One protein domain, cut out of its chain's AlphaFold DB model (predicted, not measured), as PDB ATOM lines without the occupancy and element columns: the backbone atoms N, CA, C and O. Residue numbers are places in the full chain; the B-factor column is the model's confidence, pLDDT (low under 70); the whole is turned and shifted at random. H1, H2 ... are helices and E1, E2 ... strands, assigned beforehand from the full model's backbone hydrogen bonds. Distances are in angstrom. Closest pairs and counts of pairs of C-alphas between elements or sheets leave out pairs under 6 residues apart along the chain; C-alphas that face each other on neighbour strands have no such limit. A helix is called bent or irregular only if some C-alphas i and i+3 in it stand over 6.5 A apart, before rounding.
ATOM      1  N   ILE A  52     -26.609  20.133 -31.121       89.44
ATOM      2  CA  ILE A  52     -27.306  19.616 -29.953       89.44
ATOM      3  C   ILE A  52     -26.719  20.345 -28.754       89.44
ATOM      4  O   ILE A  52     -25.504  20.344 -28.536       89.44
ATOM      5  N   ALA A  53     -27.578  21.008 -27.986       90.06
ATOM      6  CA  ALA A  53     -27.137  21.686 -26.782       90.06
ATOM      7  C   ALA A  53     -26.547  20.650 -25.819       90.06
ATOM      8  O   ALA A  53     -27.224  19.699 -25.445       90.06
ATOM      9  N   VAL A  54     -25.295  20.852 -25.406       92.31
ATOM     10  CA  VAL A  54     -24.735  20.201 -24.221       92.31
ATOM     11  C   VAL A  54     -25.085  21.118 -23.048       92.31
ATOM     12  O   VAL A  54     -24.510  22.210 -22.964       92.31
ATOM     13  N   PRO A  55     -26.046  20.764 -22.170       91.75
ATOM     14  CA  PRO A  55     -26.380  21.604 -21.025       91.75
ATOM     15  C   PRO A  55     -25.121  21.963 -20.235       91.75
ATOM     16  O   PRO A  55     -24.350  21.082 -19.873       91.75
ATOM     17  N   ASN A  56     -24.889  23.260 -20.030       90.56
ATOM     18  CA  ASN A  56     -23.674  23.795 -19.410       90.56
ATOM     19  C   ASN A  56     -22.342  23.246 -19.989       90.56
ATOM     20  O   ASN A  56     -21.359  23.115 -19.263       90.56
ATOM     21  N   GLY A  57     -22.274  22.932 -21.289       89.38
ATOM     22  CA  GLY A  57     -21.052  22.429 -21.942       89.38
ATOM     23  C   GLY A  57     -19.924  23.461 -22.069       89.38
ATOM     24  O   GLY A  57     -18.755  23.102 -22.182       89.38
ATOM     25  N   GLY A  58     -20.255  24.754 -21.992       89.75
ATOM     26  CA  GLY A  58     -19.276  25.841 -21.882       89.75
ATOM     27  C   GLY A  58     -18.771  26.091 -20.456       89.75
ATOM     28  O   GLY A  58     -17.948  26.978 -20.265       89.75
ATOM     29  N   PHE A  59     -19.285  25.352 -19.463       90.38
ATOM     30  CA  PHE A  59     -18.954  25.497 -18.040       90.38
ATOM     31  C   PHE A  59     -19.103  26.929 -17.504       90.38
ATOM     32  O   PHE A  59     -18.330  27.362 -16.658       90.38
ATOM     33  N   THR A  60     -20.102  27.669 -17.990       87.19
ATOM     34  CA  THR A  60     -20.373  29.071 -17.622       87.19
ATOM     35  C   THR A  60     -21.321  29.207 -16.431       87.19
ATOM     36  O   THR A  60     -21.361  30.256 -15.790       87.19
ATOM     37  N   SER A  61     -22.128  28.180 -16.139       82.69
ATOM     38  CA  SER A  61     -23.177  28.281 -15.123       82.69
ATOM     39  C   SER A  61     -22.624  28.181 -13.704       82.69
ATOM     40  O   SER A  61     -21.989  27.190 -13.334       82.69
ATOM     41  N   THR A  62     -22.977  29.151 -12.859       74.00
ATOM     42  CA  THR A  62     -22.668  29.127 -11.424       74.00
ATOM     43  C   THR A  62     -23.481  28.086 -10.652       74.00
ATOM     44  O   THR A  62     -23.112  27.746  -9.535       74.00
ATOM     45  N   THR A  63     -24.537  27.503 -11.236       73.56
ATOM     46  CA  THR A  63     -25.322  26.421 -10.602       73.56
ATOM     47  C   THR A  63     -24.568  25.092 -10.505       73.56
ATOM     48  O   THR A  63     -24.881  24.274  -9.637       73.56
ATOM     49  N   ASN A  64     -23.559  24.894 -11.364       71.38
ATOM     50  CA  ASN A  64     -22.567  23.817 -11.272       71.38
ATOM     51  C   ASN A  64     -21.255  24.257 -10.617       71.38
ATOM     52  O   ASN A  64     -20.364  23.433 -10.435       71.38
ATOM     53  N   ALA A  65     -21.099  25.535 -10.279       61.72
ATOM     54  CA  ALA A  65     -19.939  25.999  -9.540       61.72
ATOM     55  C   ALA A  65     -20.266  25.894  -8.050       61.72
ATOM     56  O   ALA A  65     -21.129  26.605  -7.539       61.72
ATOM     57  N   ASN A  66     -19.604  24.988  -7.336       57.69
ATOM     58  CA  ASN A  66     -19.724  24.965  -5.886       57.69
ATOM     59  C   ASN A  66     -18.915  26.146  -5.303       57.69
ATOM     60  O   ASN A  66     -17.706  26.199  -5.535       57.69
ATOM     61  N   PRO A  67     -19.521  27.081  -4.543       52.50
ATOM     62  CA  PRO A  67     -18.764  28.126  -3.854       52.50
ATOM     63  C   PRO A  67     -17.848  27.571  -2.745       52.50
ATOM     64  O   PRO A  67     -16.975  28.291  -2.271       52.50
ATOM     65  N   VAL A  68     -18.017  26.303  -2.338       52.94
ATOM     66  CA  VAL A  68     -17.251  25.653  -1.267       52.94
ATOM     67  C   VAL A  68     -16.754  24.271  -1.717       52.94
ATOM     68  O   VAL A  68     -17.444  23.269  -1.571       52.94
ATOM     69  N   THR A  69     -15.508  24.223  -2.197       61.28
ATOM     70  CA  THR A  69     -14.655  23.031  -2.425       61.28
ATOM     71  C   THR A  69     -15.024  22.059  -3.561       61.28
ATOM     72  O   THR A  69     -16.180  21.704  -3.784       61.28
ATOM     73  N   ALA A  70     -13.981  21.632  -4.286       76.88
ATOM     74  CA  ALA A  70     -13.993  20.503  -5.216       76.88
ATOM     75  C   ALA A  70     -14.580  19.242  -4.554       76.88
ATOM     76  O   ALA A  70     -14.463  19.076  -3.341       76.88
ATOM     77  N   ILE A  71     -15.180  18.350  -5.342       85.75
ATOM     78  CA  ILE A  71     -15.569  17.015  -4.857       85.75
ATOM     79  C   ILE A  71     -14.396  16.041  -5.025       85.75
ATOM     80  O   ILE A  71     -13.556  16.234  -5.905       85.75
ATOM     81  N   GLY A  72     -14.328  15.002  -4.193       83.50
ATOM     82  CA  GLY A  72     -13.156  14.121  -4.128       83.50
ATOM     83  C   GLY A  72     -11.965  14.760  -3.400       83.50
ATOM     84  O   GLY A  72     -12.120  15.741  -2.671       83.50
ATOM     85  N   GLY A  73     -10.769  14.193  -3.567       78.12
ATOM     86  CA  GLY A  73      -9.559  14.607  -2.842       78.12
ATOM     87  C   GLY A  73      -9.496  14.158  -1.377       78.12
ATOM     88  O   GLY A  73     -10.501  13.812  -0.771       78.12
ATOM     89  N   GLY A  74      -8.299  14.171  -0.781       75.06
ATOM     90  CA  GLY A  74      -8.053  13.736   0.605       75.06
ATOM     91  C   GLY A  74      -7.855  12.219   0.762       75.06
ATOM     92  O   GLY A  74      -8.539  11.419   0.148       75.06
ATOM     93  N   LEU A  75      -6.908  11.792   1.603       69.38
ATOM     94  CA  LEU A  75      -6.484  10.379   1.689       69.38
ATOM     95  C   LEU A  75      -7.551   9.420   2.266       69.38
ATOM     96  O   LEU A  75      -7.454   8.204   2.096       69.38
ATOM     97  N   LEU A  76      -8.551   9.966   2.964       74.69
ATOM     98  CA  LEU A  76      -9.612   9.216   3.648       74.69
ATOM     99  C   LEU A  76     -10.979   9.318   2.957       74.69
ATOM    100  O   LEU A  76     -11.960   8.803   3.490       74.69
ATOM    101  N   THR A  77     -11.082   9.998   1.813       77.88
ATOM    102  CA  THR A  77     -12.364  10.095   1.113       77.88
ATOM    103  C   THR A  77     -12.651   8.802   0.347       77.88
ATOM    104  O   THR A  77     -11.784   8.294  -0.370       77.88
ATOM    105  N   PRO A  78     -13.852   8.217   0.510       80.56
ATOM    106  CA  PRO A  78     -14.228   7.024  -0.229       80.56
ATOM    107  C   PRO A  78     -14.467   7.358  -1.699       80.56
ATOM    108  O   PRO A  78     -14.826   8.481  -2.042       80.56
ATOM    109  N   SER A  79     -14.320   6.348  -2.554       85.50
ATOM    110  CA  SER A  79     -14.759   6.430  -3.949       85.50
ATOM    111  C   SER A  79     -16.263   6.711  -4.016       85.50
ATOM    112  O   SER A  79     -17.026   6.194  -3.196       85.50
ATOM    113  N   ALA A  80     -16.697   7.505  -4.992       88.31
ATOM    114  CA  ALA A  80     -18.095   7.877  -5.173       88.31
ATOM    115  C   ALA A  80     -18.465   7.960  -6.660       88.31
ATOM    116  O   ALA A  80     -17.617   8.223  -7.511       88.31
ATOM    117  N   GLN A  81     -19.741   7.744  -6.977       90.00
ATOM    118  CA  GLN A  81     -20.277   7.854  -8.337       90.00
ATOM    119  C   GLN A  81     -21.498   8.771  -8.355       90.00
ATOM    120  O   GLN A  81     -22.282   8.766  -7.406       90.00
ATOM    121  N   GLY A  82     -21.660   9.538  -9.436       85.75
ATOM    122  CA  GLY A  82     -22.839  10.383  -9.651       85.75
ATOM    123  C   GLY A  82     -23.028  11.490  -8.608       85.75
ATOM    124  O   GLY A  82     -24.156  11.891  -8.327       85.75
ATOM    125  N   VAL A  83     -21.944  11.981  -8.003       88.62
ATOM    126  CA  VAL A  83     -21.995  13.054  -7.002       88.62
ATOM    127  C   VAL A  83     -22.330  14.369  -7.699       88.62
ATOM    128  O   VAL A  83     -21.647  14.763  -8.640       88.62
ATOM    129  N   ALA A  84     -23.368  15.074  -7.252       84.69
ATOM    130  CA  ALA A  84     -23.715  16.376  -7.817       84.69
ATOM    131  C   ALA A  84     -22.570  17.389  -7.628       84.69
ATOM    132  O   ALA A  84     -22.014  17.512  -6.535       84.69
ATOM    133  N   ILE A  85     -22.233  18.133  -8.686       82.06
ATOM    134  CA  ILE A  85     -21.245  19.215  -8.623       82.06
ATOM    135  C   ILE A  85     -21.998  20.545  -8.608       82.06
ATOM    136  O   ILE A  85     -22.653  20.909  -9.586       82.06
ATOM    137  N   GLY A  86     -21.902  21.274  -7.495       76.62
ATOM    138  CA  GLY A  86     -22.724  22.461  -7.247       76.62
ATOM    139  C   GLY A  86     -24.106  22.097  -6.694       76.62
ATOM    140  O   GLY A  86     -24.300  21.013  -6.151       76.62
ATOM    141  N   THR A  87     -25.066  23.020  -6.779       72.62
ATOM    142  CA  THR A  87     -26.373  22.870  -6.109       72.62
ATOM    143  C   THR A  87     -27.480  22.348  -7.020       72.62
ATOM    144  O   THR A  87     -28.376  21.661  -6.538       72.62
ATOM    145  N   THR A  88     -27.461  22.685  -8.316       75.00
ATOM    146  CA  THR A  88     -28.574  22.391  -9.252       75.00
ATOM    147  C   THR A  88     -28.146  22.188 -10.707       75.00
ATOM    148  O   THR A  88     -28.989  22.156 -11.602       75.00
ATOM    149  N   GLY A  89     -26.849  22.107 -10.994       79.75
ATOM    150  CA  GLY A  89     -26.394  22.039 -12.378       79.75
ATOM    151  C   GLY A  89     -26.313  20.609 -12.952       79.75
ATOM    152  O   GLY A  89     -26.237  19.645 -12.194       79.75
ATOM    153  N   PRO A  90     -26.316  20.456 -14.291       87.62
ATOM    154  CA  PRO A  90     -26.486  19.165 -14.973       87.62
ATOM    155  C   PRO A  90     -25.294  18.191 -14.910       87.62
ATOM    156  O   PRO A  90     -25.487  16.999 -15.140       87.62
ATOM    157  N   TRP A  91     -24.086  18.661 -14.583       90.31
ATOM    158  CA  TRP A  91     -22.911  17.799 -14.419       90.31
ATOM    159  C   TRP A  91     -22.850  17.129 -13.039       90.31
ATOM    160  O   TRP A  91     -22.948  17.786 -11.999       90.31
ATOM    161  N   THR A  92     -22.593  15.826 -13.043       90.56
ATOM    162  CA  THR A  92     -22.220  15.025 -11.871       90.56
ATOM    163  C   THR A  92     -20.765  14.584 -11.989       90.56
ATOM    164  O   THR A  92     -20.193  14.611 -13.076       90.56
ATOM    165  N   GLY A  93     -20.140  14.217 -10.877       89.81
ATOM    166  CA  GLY A  93     -18.785  13.695 -10.857       89.81
ATOM    167  C   GLY A  93     -18.713  12.315 -10.233       89.81
ATOM    168  O   GLY A  93     -19.344  12.037  -9.210       89.81
ATOM    169  N   SER A  94     -17.898  11.466 -10.838       90.69
ATOM    170  CA  SER A  94     -17.541  10.156 -10.314       90.69
ATOM    171  C   SER A  94     -16.035  10.124 -10.096       90.69
ATOM    172  O   SER A  94     -15.276  10.605 -10.934       90.69
ATOM    173  N   TYR A  95     -15.587   9.588  -8.965       88.88
ATOM    174  CA  TYR A  95     -14.172   9.463  -8.642       88.88
ATOM    175  C   TYR A  95     -13.892   8.179  -7.872       88.88
ATOM    176  O   TYR A  95     -14.644   7.772  -6.986       88.88
ATOM    177  N   SER A  96     -12.776   7.549  -8.205       84.94
ATOM    178  CA  SER A  96     -12.300   6.325  -7.580       84.94
ATOM    179  C   SER A  96     -10.885   6.540  -7.061       84.94
ATOM    180  O   SER A  96     -10.079   7.181  -7.724       84.94
ATOM    181  N   GLY A  97     -10.588   6.016  -5.876       74.94
ATOM    182  CA  GLY A  97      -9.259   6.014  -5.264       74.94
ATOM    183  C   GLY A  97      -9.129   4.857  -4.272       74.94
ATOM    184  O   GLY A  97     -10.132   4.408  -3.710       74.94
ATOM    185  N   ALA A  98      -7.909   4.348  -4.041       70.50
ATOM    186  CA  ALA A  98      -7.697   3.384  -2.956       70.50
ATOM    187  C   ALA A  98      -7.546   4.110  -1.627       70.50
ATOM    188  O   ALA A  98      -6.537   4.780  -1.379       70.50
ATOM    189  N   LEU A  99      -8.528   3.888  -0.756       64.69
ATOM    190  CA  LEU A  99      -8.521   4.334   0.631       64.69
ATOM    191  C   LEU A  99      -7.167   4.049   1.299       64.69
ATOM    192  O   LEU A  99      -6.698   2.912   1.315       64.69
ATOM    193  N   GLY A 100      -6.547   5.096   1.852       61.97
ATOM    194  CA  GLY A 100      -5.297   4.996   2.611       61.97
ATOM    195  C   GLY A 100      -4.013   4.847   1.785       61.97
ATOM    196  O   GLY A 100      -2.936   4.894   2.372       61.97
ATOM    197  N   LEU A 101      -4.099   4.712   0.455       65.44
ATOM    198  CA  LEU A 101      -2.930   4.578  -0.424       65.44
ATOM    199  C   LEU A 101      -2.784   5.770  -1.377       65.44
ATOM    200  O   LEU A 101      -1.688   6.303  -1.534       65.44
ATOM    201  N   VAL A 102      -3.891   6.205  -1.990       70.62
ATOM    202  CA  VAL A 102      -3.933   7.322  -2.945       70.62
ATOM    203  C   VAL A 102      -5.233   8.087  -2.738       70.62
ATOM    204  O   VAL A 102      -6.306   7.489  -2.784       70.62
ATOM    205  N   ALA A 103      -5.153   9.401  -2.517       75.56
ATOM    206  CA  ALA A 103      -6.352  10.236  -2.497       75.56
ATOM    207  C   ALA A 103      -7.057  10.161  -3.868       75.56
ATOM    208  O   ALA A 103      -6.358  10.251  -4.883       75.56
ATOM    209  N   PRO A 104      -8.396  10.007  -3.923       80.88
ATOM    210  CA  PRO A 104      -9.115  10.079  -5.188       80.88
ATOM    211  C   PRO A 104      -8.934  11.462  -5.830       80.88
ATOM    212  O   PRO A 104      -8.661  12.436  -5.112       80.88
ATOM    213  N   PRO A 105      -9.120  11.593  -7.155       86.38
ATOM    214  CA  PRO A 105      -8.921  12.857  -7.843       86.38
ATOM    215  C   PRO A 105      -9.928  13.901  -7.356       86.38
ATOM    216  O   PRO A 105     -11.017  13.567  -6.881       86.38
ATOM    217  N   THR A 106      -9.572  15.175  -7.484       88.06
ATOM    218  CA  THR A 106     -10.488  16.287  -7.225       88.06
ATOM    219  C   THR A 106     -11.193  16.692  -8.512       88.06
ATOM    220  O   THR A 106     -10.543  16.862  -9.541       88.06
ATOM    221  N   LEU A 107     -12.511  16.884  -8.466       89.94
ATOM    222  CA  LEU A 107     -13.289  17.429  -9.578       89.94
ATOM    223  C   LEU A 107     -13.852  18.795  -9.203       89.94
ATOM    224  O   LEU A 107     -14.502  18.959  -8.166       89.94
ATOM    225  N   GLN A 108     -13.632  19.779 -10.070       89.25
ATOM    226  CA  GLN A 108     -14.116  21.140  -9.873       89.25
ATOM    227  C   GLN A 108     -14.606  21.745 -11.188       89.25
ATOM    228  O   GLN A 108     -13.954  21.623 -12.216       89.25
ATOM    229  N   ILE A 109     -15.740  22.446 -11.153       89.06
ATOM    230  CA  ILE A 109     -16.212  23.279 -12.266       89.06
ATOM    231  C   ILE A 109     -16.049  24.744 -11.863       89.06
ATOM    232  O   ILE A 109     -16.499  25.158 -10.792       89.06
ATOM    233  N   SER A 110     -15.396  25.531 -12.717       88.12
ATOM    234  CA  SER A 110     -15.159  26.958 -12.511       88.12
ATOM    235  C   SER A 110     -15.902  27.777 -13.560       88.12
ATOM    236  O   SER A 110     -15.460  27.878 -14.702       88.12
ATOM    237  N   ALA A 111     -16.998  28.421 -13.144       84.31
ATOM    238  CA  ALA A 111     -17.772  29.328 -13.998       84.31
ATOM    239  C   ALA A 111     -16.948  30.533 -14.488       84.31
ATOM    240  O   ALA A 111     -17.130  31.000 -15.606       84.31
ATOM    241  N   THR A 112     -16.005  31.015 -13.671       86.19
ATOM    242  CA  THR A 112     -15.114  32.125 -14.041       86.19
ATOM    243  C   THR A 112     -14.060  31.686 -15.054       86.19
ATOM    244  O   THR A 112     -13.784  32.406 -16.011       86.19
ATOM    245  N   ALA A 113     -13.469  30.501 -14.863       86.81
ATOM    246  CA  ALA A 113     -12.443  29.983 -15.767       86.81
ATOM    247  C   ALA A 113     -13.025  29.292 -17.011       86.81
ATOM    248  O   ALA A 113     -12.276  29.053 -17.948       86.81
ATOM    249  N   HIS A 114     -14.335  29.018 -17.043       91.19
ATOM    250  CA  HIS A 114     -15.019  28.294 -18.122       91.19
ATOM    251  C   HIS A 114     -14.466  26.874 -18.332       91.19
ATOM    252  O   HIS A 114     -14.398  26.370 -19.456       91.19
ATOM    253  N   THR A 115     -14.055  26.226 -17.237       91.56
ATOM    254  CA  THR A 115     -13.419  24.906 -17.268       91.56
ATOM    255  C   THR A 115     -13.986  23.946 -16.229       91.56
ATOM    256  O   THR A 115     -14.404  24.345 -15.138       91.56
ATOM    257  N   ALA A 116     -13.950  22.658 -16.565       91.00
ATOM    258  CA  ALA A 116     -14.095  21.545 -15.637       91.00
ATOM    259  C   ALA A 116     -12.729  20.877 -15.442       91.00
ATOM    260  O   ALA A 116     -12.122  20.420 -16.408       91.00
ATOM    261  N   THR A 117     -12.215  20.850 -14.216       90.94
ATOM    262  CA  THR A 117     -10.862  20.387 -13.903       90.94
ATOM    263  C   THR A 117     -10.862  19.083 -13.115       90.94
ATOM    264  O   THR A 117     -11.559  18.952 -12.110       90.94
ATOM    265  N   ILE A 118     -10.043  18.127 -13.559       89.06
ATOM    266  CA  ILE A 118      -9.671  16.927 -12.801       89.06
ATOM    267  C   ILE A 118      -8.255  17.144 -12.265       89.06
ATOM    268  O   ILE A 118      -7.305  17.236 -13.043       89.06
ATOM    269  N   GLY A 119      -8.113  17.260 -10.948       84.38
ATOM    270  CA  GLY A 119      -6.842  17.466 -10.253       84.38
ATOM    271  C   GLY A 119      -6.410  16.257  -9.421       84.38
ATOM    272  O   GLY A 119      -7.203  15.364  -9.134       84.38
ATOM    273  N   GLY A 120      -5.139  16.227  -9.012       76.69
ATOM    274  CA  GLY A 120      -4.632  15.196  -8.093       76.69
ATOM    275  C   GLY A 120      -4.503  13.800  -8.714       76.69
ATOM    276  O   GLY A 120      -4.611  12.796  -8.011       76.69
ATOM    277  N   ILE A 121      -4.274  13.727 -10.027       70.75
ATOM    278  CA  ILE A 121      -4.175  12.460 -10.757       70.75
ATOM    279  C   ILE A 121      -2.811  11.830 -10.454       70.75
ATOM    280  O   ILE A 121      -1.763  12.291 -10.911       70.75
ATOM    281  N   LEU A 122      -2.831  10.768  -9.649       65.38
ATOM    282  CA  LEU A 122      -1.656   9.991  -9.261       65.38
ATOM    283  C   LEU A 122      -1.807   8.557  -9.770       65.38
ATOM    284  O   LEU A 122      -2.630   7.800  -9.258       65.38
ATOM    285  N   GLY A 123      -1.002   8.177 -10.762       60.53
ATOM    286  CA  GLY A 123      -0.904   6.791 -11.213       60.53
ATOM    287  C   GLY A 123       0.119   6.015 -10.387       60.53
ATOM    288  O   GLY A 123       1.317   6.248 -10.531       60.53
ATOM    289  N   LEU A 124      -0.336   5.090  -9.540       58.00
ATOM    290  CA  LEU A 124       0.527   4.182  -8.778       58.00
ATOM    291  C   LEU A 124       0.335   2.746  -9.275       58.00
ATOM    292  O   LEU A 124      -0.732   2.155  -9.108       58.00
ATOM    293  N   ASN A 125       1.382   2.191  -9.887       56.19
ATOM    294  CA  ASN A 125       1.446   0.786 -10.276       56.19
ATOM    295  C   ASN A 125       2.035  -0.019  -9.111       56.19
ATOM    296  O   ASN A 125       3.214   0.123  -8.789       56.19
ATOM    297  N   VAL A 126       1.207  -0.836  -8.458       54.75
ATOM    298  CA  VAL A 126       1.635  -1.718  -7.370       54.75
ATOM    299  C   VAL A 126       1.471  -3.158  -7.854       54.75
ATOM    300  O   VAL A 126       0.361  -3.613  -8.103       54.75
ATOM    301  N   ALA A 127       2.586  -3.876  -8.010       53.75
ATOM    302  CA  ALA A 127       2.614  -5.302  -8.364       53.75
ATOM    303  C   ALA A 127       1.837  -5.696  -9.646       53.75
ATOM    304  O   ALA A 127       1.294  -6.796  -9.727       53.75
ATOM    305  N   GLY A 128       1.793  -4.823 -10.661       54.34
ATOM    306  CA  GLY A 128       1.190  -5.129 -11.965       54.34
ATOM    307  C   GLY A 128      -0.320  -4.885 -12.062       54.34
ATOM    308  O   GLY A 128      -0.886  -5.094 -13.130       54.34
ATOM    309  N   SER A 129      -0.965  -4.398 -10.995       52.81
ATOM    310  CA  SER A 129      -2.343  -3.900 -11.029       52.81
ATOM    311  C   SER A 129      -2.354  -2.439 -10.596       52.81
ATOM    312  O   SER A 129      -1.882  -2.095  -9.511       52.81
ATOM    313  N   LEU A 130      -2.891  -1.557 -11.439       55.91
ATOM    314  CA  LEU A 130      -3.051  -0.158 -11.065       55.91
ATOM    315  C   LEU A 130      -4.176  -0.034 -10.033       55.91
ATOM    316  O   LEU A 130      -5.240  -0.639 -10.170       55.91
ATOM    317  N   VAL A 131      -3.943   0.769  -9.001       59.88
ATOM    318  CA  VAL A 131      -5.023   1.244  -8.135       59.88
ATOM    319  C   VAL A 131      -5.910   2.169  -8.971       59.88
ATOM    320  O   VAL A 131      -5.397   3.107  -9.574       59.88
ATOM    321  N   ALA A 132      -7.222   1.910  -9.007       60.62
ATOM    322  CA  ALA A 132      -8.210   2.634  -9.813       60.62
ATOM    323  C   ALA A 132      -8.365   4.106  -9.379       60.62
ATOM    324  O   ALA A 132      -9.337   4.453  -8.715       60.62
ATOM    325  N   ASN A 133      -7.393   4.955  -9.726       75.00
ATOM    326  CA  ASN A 133      -7.421   6.392  -9.476       75.00
ATOM    327  C   ASN A 133      -8.001   7.120 -10.694       75.00
ATOM    328  O   ASN A 133      -7.257   7.650 -11.514       75.00
ATOM    329  N   SER A 134      -9.319   7.061 -10.863       81.38
ATOM    330  CA  SER A 134     -10.012   7.602 -12.035       81.38
ATOM    331  C   SER A 134     -11.058   8.630 -11.653       81.38
ATOM    332  O   SER A 134     -11.594   8.600 -10.546       81.38
ATOM    333  N   ALA A 135     -11.371   9.524 -12.581       88.12
ATOM    334  CA  ALA A 135     -12.413  10.518 -12.397       88.12
ATOM    335  C   ALA A 135     -13.126  10.836 -13.710       88.12
ATOM    336  O   ALA A 135     -12.500  10.850 -14.770       88.12
ATOM    337  N   SER A 136     -14.420  11.132 -13.625       90.62
ATOM    338  CA  SER A 136     -15.240  11.563 -14.753       90.62
ATOM    339  C   SER A 136     -16.234  12.648 -14.356       90.62
ATOM    340  O   SER A 136     -16.825  12.603 -13.279       90.62
ATOM    341  N   PHE A 137     -16.428  13.615 -15.249       92.81
ATOM    342  CA  PHE A 137     -17.606  14.472 -15.281       92.81
ATOM    343  C   PHE A 137     -18.649  13.812 -16.174       92.81
ATOM    344  O   PHE A 137     -18.408  13.639 -17.366       92.81
ATOM    345  N   ASP A 138     -19.800  13.469 -15.610       92.56
ATOM    346  CA  ASP A 138     -20.863  12.727 -16.276       92.56
ATOM    347  C   ASP A 138     -22.147  13.554 -16.322       92.56
ATOM    348  O   ASP A 138     -22.558  14.161 -15.328       92.56
ATOM    349  N   GLN A 139     -22.812  13.549 -17.472       91.75
ATOM    350  CA  GLN A 139     -24.100  14.198 -17.654       91.75
ATOM    351  C   GLN A 139     -24.978  13.394 -18.605       91.75
ATOM    352  O   GLN A 139     -24.543  12.988 -19.679       91.75
ATOM    353  N   VAL A 140     -26.249  13.240 -18.244       91.00
ATOM    354  CA  VAL A 140     -27.304  12.756 -19.137       91.00
ATOM    355  C   VAL A 140     -28.180  13.949 -19.502       91.00
ATOM    356  O   VAL A 140     -28.548  14.741 -18.634       91.00
ATOM    357  N   PHE A 141     -28.477  14.132 -20.786       93.25
ATOM    358  CA  PHE A 141     -29.249  15.290 -21.236       93.25
ATOM    359  C   PHE A 141     -30.688  15.218 -20.692       93.25
ATOM    360  O   PHE A 141     -31.184  14.116 -20.456       93.25
ATOM    361  N   PRO A 142     -31.388  16.351 -20.496       88.81
ATOM    362  CA  PRO A 142     -32.734  16.368 -19.925       88.81
ATOM    363  C   PRO A 142     -33.759  15.575 -20.742       88.81
ATOM    364  O   PRO A 142     -33.801  15.673 -21.973       88.81
ATOM    365  N   THR A 143     -34.616  14.825 -20.047       85.19
ATOM    366  CA  THR A 143     -35.743  14.100 -20.648       85.19
ATOM    367  C   THR A 143     -36.828  15.073 -21.132       85.19
ATOM    368  O   THR A 143     -36.970  16.176 -20.609       85.19
ATOM    369  N   GLY A 144     -37.603  14.671 -22.147       80.31
ATOM    370  CA  GLY A 144     -38.737  15.453 -22.668       80.31
ATOM    371  C   GLY A 144     -38.458  16.269 -23.934       80.31
ATOM    372  O   GLY A 144     -39.411  16.665 -24.598       80.31
ATOM    373  N   ASP A 145     -37.191  16.451 -24.319       85.44
ATOM    374  CA  ASP A 145     -36.813  17.001 -25.626       85.44
ATOM    375  C   ASP A 145     -36.381  15.868 -26.584       85.44
ATOM    376  O   ASP A 145     -35.354  15.221 -26.348       85.44
ATOM    377  N   PRO A 146     -37.115  15.616 -27.685       84.94
ATOM    378  CA  PRO A 146     -36.740  14.631 -28.698       84.94
ATOM    379  C   PRO A 146     -35.395  14.897 -29.394       84.94
ATOM    380  O   PRO A 146     -34.909  14.022 -30.115       84.94
ATOM    381  N   ALA A 147     -34.811  16.092 -29.266       85.31
ATOM    382  CA  ALA A 147     -33.470  16.396 -29.763       85.31
ATOM    383  C   ALA A 147     -32.362  15.762 -28.901       85.31
ATOM    384  O   ALA A 147     -31.267  15.527 -29.411       85.31
ATOM    385  N   ASN A 148     -32.667  15.428 -27.642       90.75
ATOM    386  CA  ASN A 148     -31.740  14.823 -26.681       90.75
ATOM    387  C   ASN A 148     -31.704  13.287 -26.747       90.75
ATOM    388  O   ASN A 148     -31.075  12.653 -25.901       90.75
ATOM    389  N   LEU A 149     -32.383  12.680 -27.723       91.56
ATOM    390  CA  LEU A 149     -32.389  11.236 -27.944       91.56
ATOM    391  C   LEU A 149     -31.514  10.875 -29.144       91.56
ATOM    392  O   LEU A 149     -31.511  11.580 -30.157       91.56
ATOM    393  N   PHE A 150     -30.833   9.731 -29.072       91.25
ATOM    394  CA  PHE A 150     -30.188   9.161 -30.250       91.25
ATOM    395  C   PHE A 150     -31.247   8.755 -31.280       91.25
ATOM    396  O   PHE A 150     -32.135   7.948 -31.018       91.25
ATOM    397  N   ARG A 151     -31.133   9.296 -32.482       90.12
ATOM    398  CA  ARG A 151     -31.923   8.932 -33.666       90.12
ATOM    399  C   ARG A 151     -31.156   7.953 -34.541       90.12
ATOM    400  O   ARG A 151     -29.933   7.999 -34.545       90.12
ATOM    401  N   ALA A 152     -31.876   7.103 -35.268       89.19
ATOM    402  CA  ALA A 152     -31.297   6.153 -36.213       89.19
ATOM    403  C   ALA A 152     -30.622   6.863 -37.395       89.19
ATOM    404  O   ALA A 152     -31.081   7.926 -37.818       89.19
ATOM    405  N   SER A 153     -29.584   6.241 -37.962       87.81
ATOM    406  CA  SER A 153     -28.908   6.721 -39.179       87.81
ATOM    407  C   SER A 153     -28.390   8.165 -39.083       87.81
ATOM    408  O   SER A 153     -28.541   8.971 -40.003       87.81
ATOM    409  N   LYS A 154     -27.781   8.501 -37.946       88.12
ATOM    410  CA  LYS A 154     -27.128   9.791 -37.689       88.12
ATOM    411  C   LYS A 154     -25.686   9.611 -37.260       88.12
ATOM    412  O   LYS A 154     -25.370   8.628 -36.584       88.12
ATOM    413  N   VAL A 155     -24.852  10.607 -37.546       88.00
ATOM    414  CA  VAL A 155     -23.549  10.769 -36.890       88.00
ATOM    415  C   VAL A 155     -23.655  11.862 -35.837       88.00
ATOM    416  O   VAL A 155     -24.078  12.976 -36.138       88.00
ATOM    417  N   TYR A 156     -23.259  11.537 -34.612       88.19
ATOM    418  CA  TYR A 156     -23.091  12.472 -33.507       88.19
ATOM    419  C   TYR A 156     -21.610  12.753 -33.331       88.19
ATOM    420  O   TYR A 156     -20.831  11.809 -33.247       88.19
ATOM    421  N   THR A 157     -21.221  14.018 -33.239       88.00
ATOM    422  CA  THR A 157     -19.827  14.391 -32.989       88.00
ATOM    423  C   THR A 157     -19.744  15.214 -31.718       88.00
ATOM    424  O   THR A 157     -20.256  16.333 -31.663       88.00
ATOM    425  N   LEU A 158     -19.080  14.656 -30.705       89.81
ATOM    426  CA  LEU A 158     -18.744  15.360 -29.473       89.81
ATOM    427  C   LEU A 158     -17.365  16.002 -29.627       89.81
ATOM    428  O   LEU A 158     -16.375  15.291 -29.790       89.81
ATOM    429  N   ASN A 159     -17.302  17.325 -29.530       89.31
ATOM    430  CA  ASN A 159     -16.053  18.078 -29.520       89.31
ATOM    431  C   ASN A 159     -15.805  18.649 -28.129       89.31
ATOM    432  O   ASN A 159     -16.695  19.274 -27.553       89.31
ATOM    433  N   VAL A 160     -14.599  18.452 -27.602       89.50
ATOM    434  CA  VAL A 160     -14.194  18.957 -26.283       89.50
ATOM    435  C   VAL A 160     -12.769  19.484 -26.372       89.50
ATOM    436  O   VAL A 160     -11.893  18.805 -26.908       89.50
ATOM    437  N   ASN A 161     -12.530  20.679 -25.843       90.19
ATOM    438  CA  ASN A 161     -11.178  21.203 -25.681       90.19
ATOM    439  C   ASN A 161     -10.582  20.663 -24.384       90.19
ATOM    440  O   ASN A 161     -11.255  20.632 -23.353       90.19
ATOM    441  N   VAL A 162      -9.326  20.243 -24.444       86.31
ATOM    442  CA  VAL A 162      -8.610  19.637 -23.329       86.31
ATOM    443  C   VAL A 162      -7.253  20.306 -23.172       86.31
ATOM    444  O   VAL A 162      -6.463  20.362 -24.118       86.31
ATOM    445  N   ASP A 163      -6.984  20.755 -21.950       86.38
ATOM    446  CA  ASP A 163      -5.745  21.409 -21.562       86.38
ATOM    447  C   ASP A 163      -5.004  20.549 -20.533       86.38
ATOM    448  O   ASP A 163      -5.550  20.148 -19.500       86.38
ATOM    449  N   THR A 164      -3.735  20.273 -20.816       78.25
ATOM    450  CA  THR A 164      -2.826  19.462 -20.008       78.25
ATOM    451  C   THR A 164      -1.457  20.145 -19.898       78.25
ATOM    452  O   THR A 164      -0.968  20.686 -20.888       78.25
ATOM    453  N   PRO A 165      -0.768  20.086 -18.744       68.00
ATOM    454  CA  PRO A 165       0.472  20.833 -18.488       68.00
ATOM    455  C   PRO A 165       1.703  20.419 -19.326       68.00
ATOM    456  O   PRO A 165       2.721  21.107 -19.287       68.00
ATOM    457  N   SER A 166       1.647  19.323 -20.088       62.44
ATOM    458  CA  SER A 166       2.697  18.905 -21.031       62.44
ATOM    459  C   SER A 166       2.091  18.230 -22.268       62.44
ATOM    460  O   SER A 166       0.930  17.820 -22.243       62.44
ATOM    461  N   ILE A 167       2.851  18.127 -23.372       52.91
ATOM    462  CA  ILE A 167       2.419  17.362 -24.555       52.91
ATOM    463  C   ILE A 167       2.276  15.895 -24.150       52.91
ATOM    464  O   ILE A 167       3.256  15.178 -23.948       52.91
ATOM    465  N   VAL A 168       1.030  15.456 -24.051       54.19
ATOM    466  CA  VAL A 168       0.674  14.054 -23.892       54.19
ATOM    467  C   VAL A 168       0.929  13.367 -25.239       54.19
ATOM    468  O   VAL A 168       0.266  13.658 -26.231       54.19
ATOM    469  N   GLY A 169       1.958  12.516 -25.316       50.94
ATOM    470  CA  GLY A 169       2.302  11.800 -26.550       50.94
ATOM    471  C   GLY A 169       1.165  10.887 -27.029       50.94
ATOM    472  O   GLY A 169       0.399  10.374 -26.217       50.94
ATOM    473  N   LEU A 170       1.088  10.627 -28.341       46.44
ATOM    474  CA  LEU A 170       0.060   9.775 -28.976       46.44
ATOM    475  C   LEU A 170      -0.101   8.387 -28.318       46.44
ATOM    476  O   LEU A 170      -1.186   7.816 -28.354       46.44
ATOM    477  N   ASN A 171       0.947   7.875 -27.664       42.81
ATOM    478  CA  ASN A 171       0.926   6.595 -26.952       42.81
ATOM    479  C   ASN A 171       0.017   6.595 -25.700       42.81
ATOM    480  O   ASN A 171      -0.411   5.545 -25.246       42.81
ATOM    481  N   VAL A 172      -0.314   7.772 -25.158       48.56
ATOM    482  CA  VAL A 172      -1.155   7.940 -23.958       48.56
ATOM    483  C   VAL A 172      -2.655   7.960 -24.291       48.56
ATOM    484  O   VAL A 172      -3.486   7.632 -23.445       48.56
ATOM    485  N   LEU A 173      -3.013   8.266 -25.541       49.66
ATOM    486  CA  LEU A 173      -4.383   8.106 -26.045       49.66
ATOM    487  C   LEU A 173      -4.696   6.640 -26.405       49.66
ATOM    488  O   LEU A 173      -5.861   6.255 -26.439       49.66
ATOM    489  N   GLY A 174      -3.663   5.812 -26.614       47.16
ATOM    490  CA  GLY A 174      -3.791   4.360 -26.787       47.16
ATOM    491  C   GLY A 174      -4.030   3.587 -25.482       47.16
ATOM    492  O   GLY A 174      -4.608   2.506 -25.529       47.16
ATOM    493  N   GLU A 175      -3.656   4.145 -24.322       51.44
ATOM    494  CA  GLU A 175      -3.758   3.488 -23.002       51.44
ATOM    495  C   GLU A 175      -4.763   4.160 -22.033       51.44
ATOM    496  O   GLU A 175      -4.619   4.107 -20.816       51.44
ATOM    497  N   SER A 176      -5.852   4.737 -22.557       57.78
ATOM    498  CA  SER A 176      -7.031   5.197 -21.786       57.78
ATOM    499  C   SER A 176      -6.858   6.364 -20.794       57.78
ATOM    500  O   SER A 176      -7.761   6.594 -19.997       57.78
ATOM    501  N   ILE A 177      -5.784   7.159 -20.818       69.75
ATOM    502  CA  ILE A 177      -5.512   8.074 -19.685       69.75
ATOM    503  C   ILE A 177      -6.428   9.308 -19.623       69.75
ATOM    504  O   ILE A 177      -6.811   9.716 -18.525       69.75
ATOM    505  N   ILE A 178      -6.795   9.909 -20.758       78.25
ATOM    506  CA  ILE A 178      -7.638  11.119 -20.839       78.25
ATOM    507  C   ILE A 178      -8.571  10.976 -22.034       78.25
ATOM    508  O   ILE A 178      -8.123  10.574 -23.110       78.25
ATOM    509  N   GLY A 179      -9.850  11.305 -21.877       81.12
ATOM    510  CA  GLY A 179     -10.771  11.190 -22.994       81.12
ATOM    511  C   GLY A 179     -12.162  11.746 -22.765       81.12
ATOM    512  O   GLY A 179     -12.479  12.321 -21.724       81.12
ATOM    513  N   SER A 180     -12.993  11.549 -23.780       86.50
ATOM    514  CA  SER A 180     -14.425  11.801 -23.732       86.50
ATOM    515  C   SER A 180     -15.186  10.565 -24.203       86.50
ATOM    516  O   SER A 180     -14.665   9.716 -24.932       86.50
ATOM    517  N   ALA A 181     -16.424  10.434 -23.751       88.00
ATOM    518  CA  ALA A 181     -17.324   9.370 -24.147       88.00
ATOM    519  C   ALA A 181     -18.731   9.905 -24.384       88.00
ATOM    520  O   ALA A 181     -19.208  10.806 -23.691       88.00
ATOM    521  N   LEU A 182     -19.397   9.286 -25.348       90.12
ATOM    522  CA  LEU A 182     -20.839   9.359 -25.510       90.12
ATOM    523  C   LEU A 182     -21.458   8.205 -24.735       90.12
ATOM    524  O   LEU A 182     -21.012   7.061 -24.846       90.12
ATOM    525  N   THR A 183     -22.494   8.494 -23.963       90.31
ATOM    526  CA  THR A 183     -23.209   7.513 -23.149       90.31
ATOM    527  C   THR A 183     -24.691   7.504 -23.497       90.31
ATOM    528  O   THR A 183     -25.222   8.421 -24.118       90.31
ATOM    529  N   SER A 184     -25.348   6.412 -23.134       89.38
ATOM    530  CA  SER A 184     -26.778   6.168 -23.273       89.38
ATOM    531  C   SER A 184     -27.322   5.630 -21.954       89.38
ATOM    532  O   SER A 184     -26.558   5.273 -21.056       89.38
ATOM    533  N   THR A 185     -28.640   5.467 -21.857       82.12
ATOM    534  CA  THR A 185     -29.283   4.790 -20.720       82.12
ATOM    535  C   THR A 185     -28.788   3.345 -20.526       82.12
ATOM    536  O   THR A 185     -28.838   2.825 -19.417       82.12
ATOM    537  N   SER A 186     -28.262   2.708 -21.580       78.81
ATOM    538  CA  SER A 186     -27.645   1.372 -21.544       78.81
ATOM    539  C   SER A 186     -26.140   1.364 -21.234       78.81
ATOM    540  O   SER A 186     -25.535   0.295 -21.207       78.81
ATOM    541  N   GLY A 187     -25.523   2.527 -21.001       82.31
ATOM    542  CA  GLY A 187     -24.090   2.666 -20.731       82.31
ATOM    543  C   GLY A 187     -23.322   3.367 -21.853       82.31
ATOM    544  O   GLY A 187     -23.892   4.097 -22.665       82.31
ATOM    545  N   VAL A 188     -22.002   3.182 -21.870       84.75
ATOM    546  CA  VAL A 188     -21.083   3.843 -22.806       84.75
ATOM    547  C   VAL A 188     -21.319   3.369 -24.241       84.75
ATOM    548  O   VAL A 188     -21.347   2.174 -24.517       84.75
ATOM    549  N   VAL A 189     -21.477   4.327 -25.150       84.06
ATOM    550  CA  VAL A 189     -21.817   4.112 -26.561       84.06
ATOM    551  C   VAL A 189     -20.573   4.161 -27.445       84.06
ATOM    552  O   VAL A 189     -20.388   3.315 -28.314       84.06
ATOM    553  N   THR A 190     -19.714   5.150 -27.215       82.94
ATOM    554  CA  THR A 190     -18.385   5.244 -27.826       82.94
ATOM    555  C   THR A 190     -17.473   6.064 -26.922       82.94
ATOM    556  O   THR A 190     -17.954   6.888 -26.138       82.94
ATOM    557  N   THR A 191     -16.166   5.854 -27.028       78.12
ATOM    558  CA  THR A 191     -15.153   6.591 -26.267       78.12
ATOM    559  C   THR A 191     -13.973   6.928 -27.155       78.12
ATOM    560  O   THR A 191     -13.780   6.319 -28.203       78.12
ATOM    561  N   THR A 192     -13.140   7.861 -26.715       70.06
ATOM    562  CA  THR A 192     -11.898   8.204 -27.415       70.06
ATOM    563  C   THR A 192     -10.773   7.198 -27.177       70.06
ATOM    564  O   THR A 192      -9.689   7.365 -27.732       70.06
ATOM    565  N   VAL A 193     -11.015   6.153 -26.377       60.28
ATOM    566  CA  VAL A 193     -10.125   4.996 -26.252       60.28
ATOM    567  C   VAL A 193     -10.339   4.065 -27.442       60.28
ATOM    568  O   VAL A 193     -11.467   3.688 -27.750       60.28
ATOM    569  N   ALA A 194      -9.254   3.648 -28.093       47.94
ATOM    570  CA  ALA A 194      -9.294   2.635 -29.140       47.94
ATOM    571  C   ALA A 194      -9.508   1.232 -28.546       47.94
ATOM    572  O   ALA A 194      -8.572   0.456 -28.372       47.94
ATOM    573  N   ASN A 195     -10.754   0.866 -28.274       38.94
ATOM    574  CA  ASN A 195     -11.175  -0.524 -28.198       38.94
ATOM    575  C   ASN A 195     -11.980  -0.851 -29.462       38.94
ATOM    576  O   ASN A 195     -13.183  -0.631 -29.532       38.94
ATOM    577  N   SER A 196     -11.282  -1.429 -30.444       39.66
ATOM    578  CA  SER A 196     -11.778  -1.930 -31.736       39.66
ATOM    579  C   SER A 196     -12.017  -0.891 -32.845       39.66
ATOM    580  O   SER A 196     -12.328   0.272 -32.615       39.66
ATOM    581  N   ASN A 197     -11.827  -1.354 -34.081       41.94
ATOM    582  CA  ASN A 197     -11.715  -0.624 -35.350       41.94
ATOM    583  C   ASN A 197     -12.979   0.146 -35.816       41.94
ATOM    584  O   ASN A 197     -13.197   0.260 -37.021       41.94
ATOM    585  N   ALA A 198     -13.843   0.630 -34.919       42.12
ATOM    586  CA  ALA A 198     -15.192   1.075 -35.285       42.12
ATOM    587  C   ALA A 198     -15.388   2.600 -35.420       42.12
ATOM    588  O   ALA A 198     -16.276   3.003 -36.166       42.12
ATOM    589  N   ASN A 199     -14.592   3.460 -34.768       53.47
ATOM    590  CA  ASN A 199     -14.610   4.908 -35.049       53.47
ATOM    591  C   ASN A 199     -13.360   5.612 -34.487       53.47
ATOM    592  O   ASN A 199     -13.239   5.730 -33.267       53.47
ATOM    593  N   PRO A 200     -12.404   6.070 -35.316       58.94
ATOM    594  CA  PRO A 200     -11.221   6.748 -34.801       58.94
ATOM    595  C   PRO A 200     -11.601   8.131 -34.256       58.94
ATOM    596  O   PRO A 200     -12.147   8.966 -34.976       58.94
ATOM    597  N   ALA A 201     -11.287   8.388 -32.986       63.94
ATOM    598  CA  ALA A 201     -11.314   9.742 -32.446       63.94
ATOM    599  C   ALA A 201     -10.295  10.618 -33.193       63.94
ATOM    600  O   ALA A 201      -9.178  10.181 -33.480       63.94
ATOM    601  N   ILE A 202     -10.672  11.858 -33.503       67.19
ATOM    602  CA  ILE A 202      -9.795  12.816 -34.180       67.19
ATOM    603  C   ILE A 202      -9.210  13.753 -33.124       67.19
ATOM    604  O   ILE A 202      -9.940  14.428 -32.396       67.19
ATOM    605  N   LEU A 203      -7.880  13.795 -33.056       69.75
ATOM    606  CA  LEU A 203      -7.130  14.713 -32.208       69.75
ATOM    607  C   LEU A 203      -6.612  15.880 -33.049       69.75
ATOM    608  O   LEU A 203      -5.825  15.675 -33.974       69.75
ATOM    609  N   THR A 204      -6.991  17.101 -32.683       74.56
ATOM    610  CA  THR A 204      -6.446  18.321 -33.291       74.56
ATOM    611  C   THR A 204      -5.592  19.058 -32.267       74.56
ATOM    612  O   THR A 204      -6.111  19.555 -31.268       74.56
ATOM    613  N   LEU A 205      -4.278  19.129 -32.497       72.19
ATOM    614  CA  LEU A 205      -3.354  19.859 -31.627       72.19
ATOM    615  C   LEU A 205      -3.462  21.365 -31.905       72.19
ATOM    616  O   LEU A 205      -3.202  21.798 -33.027       72.19
ATOM    617  N   LEU A 206      -3.832  22.152 -30.894       73.12
ATOM    618  CA  LEU A 206      -3.965  23.610 -31.006       73.12
ATOM    619  C   LEU A 206      -2.663  24.316 -30.607       73.12
ATOM    620  O   LEU A 206      -2.218  25.244 -31.276       73.12
ATOM    621  N   SER A 207      -2.035  23.856 -29.525       74.56
ATOM    622  CA  SER A 207      -0.717  24.293 -29.058       74.56
ATOM    623  C   SER A 207      -0.122  23.238 -28.111       74.56
ATOM    624  O   SER A 207      -0.700  22.168 -27.915       74.56
ATOM    625  N   SER A 208       1.055  23.494 -27.531       72.50
ATOM    626  CA  SER A 208       1.652  22.580 -26.547       72.50
ATOM    627  C   SER A 208       0.710  22.372 -25.360       72.50
ATOM    628  O   SER A 208       0.498  23.298 -24.586       72.50
ATOM    629  N   GLY A 209       0.186  21.154 -25.201       68.94
ATOM    630  CA  GLY A 209      -0.692  20.807 -24.083       68.94
ATOM    631  C   GLY A 209      -2.150  21.247 -24.241       68.94
ATOM    632  O   GLY A 209      -2.927  20.993 -23.337       68.94
ATOM    633  N   HIS A 210      -2.546  21.840 -25.370       82.06
ATOM    634  CA  HIS A 210      -3.934  22.228 -25.651       82.06
ATOM    635  C   HIS A 210      -4.410  21.550 -26.937       82.06
ATOM    636  O   HIS A 210      -3.805  21.725 -28.001       82.06
ATOM    637  N   TYR A 211      -5.489  20.775 -26.866       79.00
ATOM    638  CA  TYR A 211      -6.017  20.037 -28.014       79.00
ATOM    639  C   TYR A 211      -7.543  19.972 -28.022       79.00
ATOM    640  O   TYR A 211      -8.188  20.032 -26.981       79.00
ATOM    641  N   THR A 212      -8.125  19.806 -29.207       83.81
ATOM    642  CA  THR A 212      -9.542  19.462 -29.364       83.81
ATOM    643  C   THR A 212      -9.666  17.979 -29.663       83.81
ATOM    644  O   THR A 212      -9.020  17.452 -30.576       83.81
ATOM    645  N   LEU A 213     -10.520  17.315 -28.897       80.94
ATOM    646  CA  LEU A 213     -10.867  15.915 -29.039       80.94
ATOM    647  C   LEU A 213     -12.244  15.808 -29.690       80.94
ATOM    648  O   LEU A 213     -13.228  16.284 -29.125       80.94
ATOM    649  N   SER A 214     -12.301  15.220 -30.885       84.25
ATOM    650  CA  SER A 214     -13.539  15.016 -31.647       84.25
ATOM    651  C   SER A 214     -13.888  13.531 -31.684       84.25
ATOM    652  O   SER A 214     -13.123  12.721 -32.214       84.25
ATOM    653  N   LEU A 215     -15.041  13.170 -31.128       84.25
ATOM    654  CA  LEU A 215     -15.519  11.795 -31.042       84.25
ATOM    655  C   LEU A 215     -16.766  11.612 -31.916       84.25
ATOM    656  O   LEU A 215     -17.864  11.966 -31.476       84.25
ATOM    657  N   PRO A 216     -16.623  11.075 -33.140       85.31
ATOM    658  CA  PRO A 216     -17.764  10.720 -33.964       85.31
ATOM    659  C   PRO A 216     -18.416   9.419 -33.472       85.31
ATOM    660  O   PRO A 216     -17.751   8.471 -33.045       85.31
ATOM    661  N   TYR A 217     -19.733   9.335 -33.601       85.69
ATOM    662  CA  TYR A 217     -20.529   8.140 -33.353       85.69
ATOM    663  C   TYR A 217     -21.642   8.006 -34.377       85.69
ATOM    664  O   TYR A 217     -22.565   8.819 -34.407       85.69
ATOM    665  N   THR A 218     -21.577   6.950 -35.180       86.81
ATOM    666  CA  THR A 218     -22.624   6.633 -36.148       86.81
ATOM    667  C   THR A 218     -23.619   5.658 -35.534       86.81
ATOM    668  O   THR A 218     -23.274   4.534 -35.173       86.81
ATOM    669  N   THR A 219     -24.872   6.084 -35.440       86.00
ATOM    670  CA  THR A 219     -25.988   5.232 -35.018       86.00
ATOM    671  C   THR A 219     -26.429   4.317 -36.165       86.00
ATOM    672  O   THR A 219     -26.557   4.779 -37.304       86.00
ATOM    673  N   PRO A 220     -26.686   3.021 -35.906       81.31
ATOM    674  CA  PRO A 220     -27.205   2.118 -36.927       81.31
ATOM    675  C   PRO A 220     -28.659   2.466 -37.295       81.31
ATOM    676  O   PRO A 220     -29.357   3.175 -36.568       81.31
ATOM    677  N   ALA A 221     -29.131   1.937 -38.428       74.94
ATOM    678  CA  ALA A 221     -30.500   2.150 -38.911       74.94
ATOM    679  C   ALA A 221     -31.574   1.502 -38.009       74.94
ATOM    680  O   ALA A 221     -32.709   1.963 -37.961       74.94
ATOM    681  N   SER A 222     -31.218   0.433 -37.287       70.69
ATOM    682  CA  SER A 222     -32.037  -0.183 -36.237       70.69
ATOM    683  C   SER A 222     -31.133  -0.858 -35.193       70.69
ATOM    684  O   SER A 222     -30.063  -1.361 -35.536       70.69
ATOM    685  N   GLY A 223     -31.541  -0.839 -33.917       67.81
ATOM    686  CA  GLY A 223     -30.755  -1.364 -32.785       67.81
ATOM    687  C   GLY A 223     -29.755  -0.362 -32.173       67.81
ATOM    688  O   GLY A 223     -29.648   0.779 -32.611       67.81
ATOM    689  N   GLY A 224     -29.029  -0.770 -31.126       78.00
ATOM    690  CA  GLY A 224     -28.049   0.079 -30.425       78.00
ATOM    691  C   GLY A 224     -28.676   1.137 -29.502       78.00
ATOM    692  O   GLY A 224     -29.713   0.891 -28.895       78.00
ATOM    693  N   ALA A 225     -28.045   2.314 -29.397       82.69
ATOM    694  CA  ALA A 225     -28.465   3.411 -28.513       82.69
ATOM    695  C   ALA A 225     -29.695   4.202 -29.010       82.69
ATOM    696  O   ALA A 225     -30.129   5.133 -28.338       82.69
ATOM    697  N   VAL A 226     -30.260   3.863 -30.176       87.38
ATOM    698  CA  VAL A 226     -31.405   4.569 -30.779       87.38
ATOM    699  C   VAL A 226     -32.597   4.620 -29.811       87.38
ATOM    700  O   VAL A 226     -32.953   3.624 -29.190       87.38
ATOM    701  N   GLY A 227     -33.209   5.797 -29.669       86.44
ATOM    702  CA  GLY A 227     -34.293   6.088 -28.728       86.44
ATOM    703  C   GLY A 227     -33.840   6.323 -27.284       86.44
ATOM    704  O   GLY A 227     -34.647   6.764 -26.470       86.44
ATOM    705  N   SER A 228     -32.567   6.071 -26.959       90.44
ATOM    706  CA  SER A 228     -32.014   6.317 -25.624       90.44
ATOM    707  C   SER A 228     -31.573   7.769 -25.452       90.44
ATOM    708  O   SER A 228     -31.211   8.449 -26.416       90.44
ATOM    709  N   GLN A 229     -31.565   8.220 -24.198       92.56
ATOM    710  CA  GLN A 229     -31.111   9.553 -23.812       92.56
ATOM    711  C   GLN A 229     -29.615   9.720 -24.105       92.56
ATOM    712  O   GLN A 229     -28.824   8.845 -23.754       92.56
ATOM    713  N   ILE A 230     -29.229  10.836 -24.723       94.38
ATOM    714  CA  ILE A 230     -27.825  11.179 -24.957       94.38
ATOM    715  C   ILE A 230     -27.190  11.571 -23.625       94.38
ATOM    716  O   ILE A 230     -27.729  12.388 -22.877       94.38
ATOM    717  N   GLY A 231     -26.022  11.012 -23.346       93.62
ATOM    718  CA  GLY A 231     -25.152  11.456 -22.273       93.62
ATOM    719  C   GLY A 231     -23.721  11.666 -22.750       93.62
ATOM    720  O   GLY A 231     -23.315  11.221 -23.826       93.62
ATOM    721  N   VAL A 232     -22.965  12.395 -21.939       94.44
ATOM    722  CA  VAL A 232     -21.563  12.736 -22.160       94.44
ATOM    723  C   VAL A 232     -20.786  12.441 -20.884       94.44
ATOM    724  O   VAL A 232     -21.253  12.747 -19.789       94.44
ATOM    725  N   SER A 233     -19.595  11.871 -21.041       91.81
ATOM    726  CA  SER A 233     -18.625  11.686 -19.964       91.81
ATOM    727  C   SER A 233     -17.272  12.257 -20.381       91.81
ATOM    728  O   SER A 233     -16.795  11.975 -21.479       91.81
ATOM    729  N   LEU A 234     -16.661  13.079 -19.531       91.31
ATOM    730  CA  LEU A 234     -15.319  13.641 -19.714       91.31
ATOM    731  C   LEU A 234     -14.429  13.088 -18.614       91.31
ATOM    732  O   LEU A 234     -14.710  13.324 -17.441       91.31
ATOM    733  N   TYR A 235     -13.386  12.342 -18.958       87.25
ATOM    734  CA  TYR A 235     -12.738  11.479 -17.978       87.25
ATOM    735  C   TYR A 235     -11.218  11.491 -18.022       87.25
ATOM    736  O   TYR A 235     -10.579  11.797 -19.032       87.25
ATOM    737  N   SER A 236     -10.649  11.037 -16.907       82.31
ATOM    738  CA  SER A 236      -9.282  10.555 -16.815       82.31
ATOM    739  C   SER A 236      -9.241   9.183 -16.142       82.31
ATOM    740  O   SER A 236      -9.712   9.016 -15.015       82.31
ATOM    741  N   HIS A 237      -8.669   8.201 -16.844       77.75
ATOM    742  CA  HIS A 237      -8.489   6.829 -16.370       77.75
ATOM    743  C   HIS A 237      -7.024   6.408 -16.558       77.75
ATOM    744  O   HIS A 237      -6.709   5.712 -17.519       77.75
ATOM    745  N   PRO A 238      -6.092   6.814 -15.679       67.50
ATOM    746  CA  PRO A 238      -4.715   6.342 -15.777       67.50
ATOM    747  C   PRO A 238      -4.698   4.808 -15.731       67.50
ATOM    748  O   PRO A 238      -5.148   4.210 -14.761       67.50
ATOM    749  N   GLN A 239      -4.216   4.171 -16.795       61.28
ATOM    750  CA  GLN A 239      -3.947   2.735 -16.894       61.28
ATOM    751  C   GLN A 239      -2.556   2.573 -17.535       61.28
ATOM    752  O   GLN A 239      -2.061   3.507 -18.160       61.28
ATOM    753  N   GLY A 240      -1.878   1.439 -17.324       55.47
ATOM    754  CA  GLY A 240      -0.614   1.122 -18.021       55.47
ATOM    755  C   GLY A 240       0.637   1.930 -17.629       55.47
ATOM    756  O   GLY A 240       1.722   1.683 -18.150       55.47
ATOM    757  N   LEU A 241       0.551   2.859 -16.670       57.16
ATOM    758  CA  LEU A 241       1.694   3.691 -16.276       57.16
ATOM    759  C   LEU A 241       2.836   2.849 -15.662       57.16
ATOM    760  O   LEU A 241       2.682   2.216 -14.616       57.16
ATOM    761  N   ALA A 242       4.003   2.863 -16.316       52.91
ATOM    762  CA  ALA A 242       5.209   2.142 -15.887       52.91
ATOM    763  C   ALA A 242       6.017   2.871 -14.789       52.91
ATOM    764  O   ALA A 242       6.879   2.268 -14.153       52.91
ATOM    765  N   GLN A 243       5.752   4.162 -14.562       55.94
ATOM    766  CA  GLN A 243       6.375   5.002 -13.532       55.94
ATOM    767  C   GLN A 243       5.353   6.004 -12.976       55.94
ATOM    768  O   GLN A 243       4.363   6.310 -13.644       55.94
ATOM    769  N   LEU A 244       5.601   6.523 -11.763       53.12
ATOM    770  CA  LEU A 244       4.789   7.570 -11.136       53.12
ATOM    771  C   LEU A 244       4.781   8.813 -12.037       53.12
ATOM    772  O   LEU A 244       5.749   9.571 -12.067       53.12
ATOM    773  N   ASN A 245       3.694   9.012 -12.774       55.78
ATOM    774  CA  ASN A 245       3.513  10.179 -13.623       55.78
ATOM    775  C   ASN A 245       2.475  11.100 -12.970       55.78
ATOM    776  O   ASN A 245       1.323  10.701 -12.789       55.78
ATOM    777  N   LEU A 246       2.897  12.303 -12.567       56.78
ATOM    778  CA  LEU A 246       2.010  13.314 -11.993       56.78
ATOM    779  C   LEU A 246       1.436  14.179 -13.113       56.78
ATOM    780  O   LEU A 246       2.018  15.201 -13.481       56.78
ATOM    781  N   ILE A 247       0.259  13.812 -13.613       59.97
ATOM    782  CA  ILE A 247      -0.563  14.766 -14.356       59.97
ATOM    783  C   ILE A 247      -1.264  15.617 -13.299       59.97
ATOM    784  O   ILE A 247      -2.223  15.185 -12.670       59.97
ATOM    785  N   GLN A 248      -0.746  16.815 -13.026       69.19
ATOM    786  CA  GLN A 248      -1.232  17.583 -11.875       69.19
ATOM    787  C   GLN A 248      -2.686  18.047 -12.048       69.19
ATOM    788  O   GLN A 248      -3.447  18.058 -11.075       69.19
ATOM    789  N   THR A 249      -3.096  18.412 -13.267       82.12
ATOM    790  CA  THR A 249      -4.459  18.871 -13.567       82.12
ATOM    791  C   THR A 249      -4.771  18.700 -15.055       82.12
ATOM    792  O   THR A 249      -3.926  18.999 -15.897       82.12
ATOM    793  N   ILE A 250      -5.982  18.245 -15.369       85.12
ATOM    794  CA  ILE A 250      -6.572  18.253 -16.714       85.12
ATOM    795  C   ILE A 250      -7.740  19.225 -16.677       85.12
ATOM    796  O   ILE A 250      -8.566  19.124 -15.774       85.12
ATOM    797  N   ALA A 251      -7.827  20.139 -17.639       89.56
ATOM    798  CA  ALA A 251      -8.984  21.011 -17.787       89.56
ATOM    799  C   ALA A 251      -9.735  20.690 -19.079       89.56
ATOM    800  O   ALA A 251      -9.135  20.587 -20.144       89.56
ATOM    801  N   PHE A 252     -11.051  20.559 -18.980       91.94
ATOM    802  CA  PHE A 252     -11.955  20.455 -20.113       91.94
ATOM    803  C   PHE A 252     -12.676  21.784 -20.309       91.94
ATOM    804  O   PHE A 252     -13.107  22.409 -19.338       91.94
ATOM    805  N   SER A 253     -12.843  22.199 -21.557       91.94
ATOM    806  CA  SER A 253     -13.637  23.369 -21.923       91.94
ATOM    807  C   SER A 253     -14.412  23.133 -23.216       91.94
ATOM    808  O   SER A 253     -14.104  22.227 -23.992       91.94
ATOM    809  N   ASN A 254     -15.435  23.959 -23.448       90.94
ATOM    810  CA  ASN A 254     -16.160  24.025 -24.718       90.94
ATOM    811  C   ASN A 254     -16.667  22.658 -25.233       90.94
ATOM    812  O   ASN A 254     -16.424  22.286 -26.382       90.94
ATOM    813  N   ALA A 255     -17.362  21.903 -24.380       92.00
ATOM    814  CA  ALA A 255     -18.024  20.673 -24.793       92.00
ATOM    815  C   ALA A 255     -19.224  21.012 -25.691       92.00
ATOM    816  O   ALA A 255     -20.192  21.635 -25.255       92.00
ATOM    817  N   THR A 256     -19.156  20.601 -26.954       92.06
ATOM    818  CA  THR A 256     -20.188  20.854 -27.965       92.06
ATOM    819  C   THR A 256     -20.551  19.570 -28.687       92.06
ATOM    820  O   THR A 256     -19.723  18.676 -28.850       92.06
ATOM    821  N   MET A 257     -21.806  19.478 -29.115       90.81
ATOM    822  CA  MET A 257     -22.331  18.313 -29.808       90.81
ATOM    823  C   MET A 257     -22.981  18.750 -31.104       90.81
ATOM    824  O   MET A 257     -23.735  19.724 -31.135       90.81
ATOM    825  N   THR A 258     -22.735  17.995 -32.163       89.12
ATOM    826  CA  THR A 258     -23.441  18.178 -33.423       89.12
ATOM    827  C   THR A 258     -24.004  16.866 -33.941       89.12
ATOM    828  O   THR A 258     -23.511  15.788 -33.598       89.12
ATOM    829  N   ARG A 259     -25.058  16.961 -34.754       89.50
ATOM    830  CA  ARG A 259     -25.704  15.831 -35.416       89.50
ATOM    831  C   ARG A 259     -25.805  16.076 -36.919       89.50
ATOM    832  O   ARG A 259     -26.152  17.169 -37.358       89.50
ATOM    833  N   VAL A 260     -25.505  15.048 -37.704       88.06
ATOM    834  CA  VAL A 260     -25.704  15.026 -39.162       88.06
ATOM    835  C   VAL A 260     -26.424  13.751 -39.579       88.06
ATOM    836  O   VAL A 260     -26.332  12.723 -38.899       88.06
ATOM    837  N   GLY A 261     -27.131  13.818 -40.701       85.94
ATOM    838  CA  GLY A 261     -27.791  12.671 -41.306       85.94
ATOM    839  C   GLY A 261     -26.826  11.771 -42.064       85.94
ATOM    840  O   GLY A 261     -25.845  12.249 -42.627       85.94
ATOM    841  N   THR A 262     -27.107  10.467 -42.117       84.94
ATOM    842  CA  THR A 262     -26.365   9.530 -42.986       84.94
ATOM    843  C   THR A 262     -27.196   8.958 -44.125       84.94
ATOM    844  O   THR A 262     -26.634   8.420 -45.075       84.94
TER     845      THR A 262
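AT A GLANCE: This is residues 52 to 262 of the 709 residues of an uncharacterized protein of Pseudolysobacter antarcticus (UniProt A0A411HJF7). Two six-stranded sheets lie face to face as a sandwich, their strands crossed at 35 degrees; one sheet is curled like part of a barrel, the other is strongly twisted and has the long, bent strand E12 as an inner strand. The 211 printed residues hold twelve named strands and one short helix, in the order E1 to E6, H1, E7 to E12, with under half of the residues in these elements: mostly strand. Both sheets are antiparallel, ordered E3 E4 E12 E6 E10 E9 and E1 E2 E5 E11 E7 E8. The whole is compact, with a radius of gyration of the C-alphas of 16.8 A and spans of 47 by 39 by 33 A.

IN THESE COORDINATES: Find C-alpha 246 at (2.010, 13.314, -11.993); from there E12, residues 246 to 261, runs 41.8 A to C-alpha 261 at (-27.791, 12.671, -41.306), and it bends by 65 degrees at residue 249. In its sheet look for E3 at residues 106 to 110, E4 at 115 to 122 (20.6 A), E6 at 154 to 163 (29.2 A), E10 at 210 to 218 (26.5 A) and E9 at 202 to 207. The other sheet begins with E1, residues 80 to 84, at C-alpha 80 (-18.095, 7.877, -5.173), and has E2 at 92 to 96, E5 at 134 to 140, E11 at 231 to 236, E7 at 178 to 184 and E8 at 187 to 191. H1 is residues 170 to 173.

HOW THE PARTS SIT: Beside E12, look to E6, where N 159 and O 256 are 2.9 A apart, and to E4, where N 118 and O 250 are 2.8 A apart. E3 and E4 form a hairpin with N 108 and O 117 at 3.0 A; E9 and E10 form another, with N 204 and O 212 at 2.9 A. E10 and E6 are antiparallel neighbours, with N 213 and O 160 within hydrogen-bond range at 2.8 A. In the other sheet, E5 and E11 have N 137 and O 234 at 2.8 A. Between the sheets, the closest C-alphas of E11 and E12 are those of Leu 234 and Phe 252, 7.6 A apart. H1 is on neither sheet and is too short for any O i to N i+4 pair.

THE WHOLE: The C-alphas of Gly 100 and Thr 262 are the two farthest apart, 50.4 A. The printed part has no cut. The links E4 to E5, E5 to E6 and E10 to E11 are long. Confidence is low at 57 residues, among them 122 to 132, 165 to 177, 193 to 203 and 238 to 248.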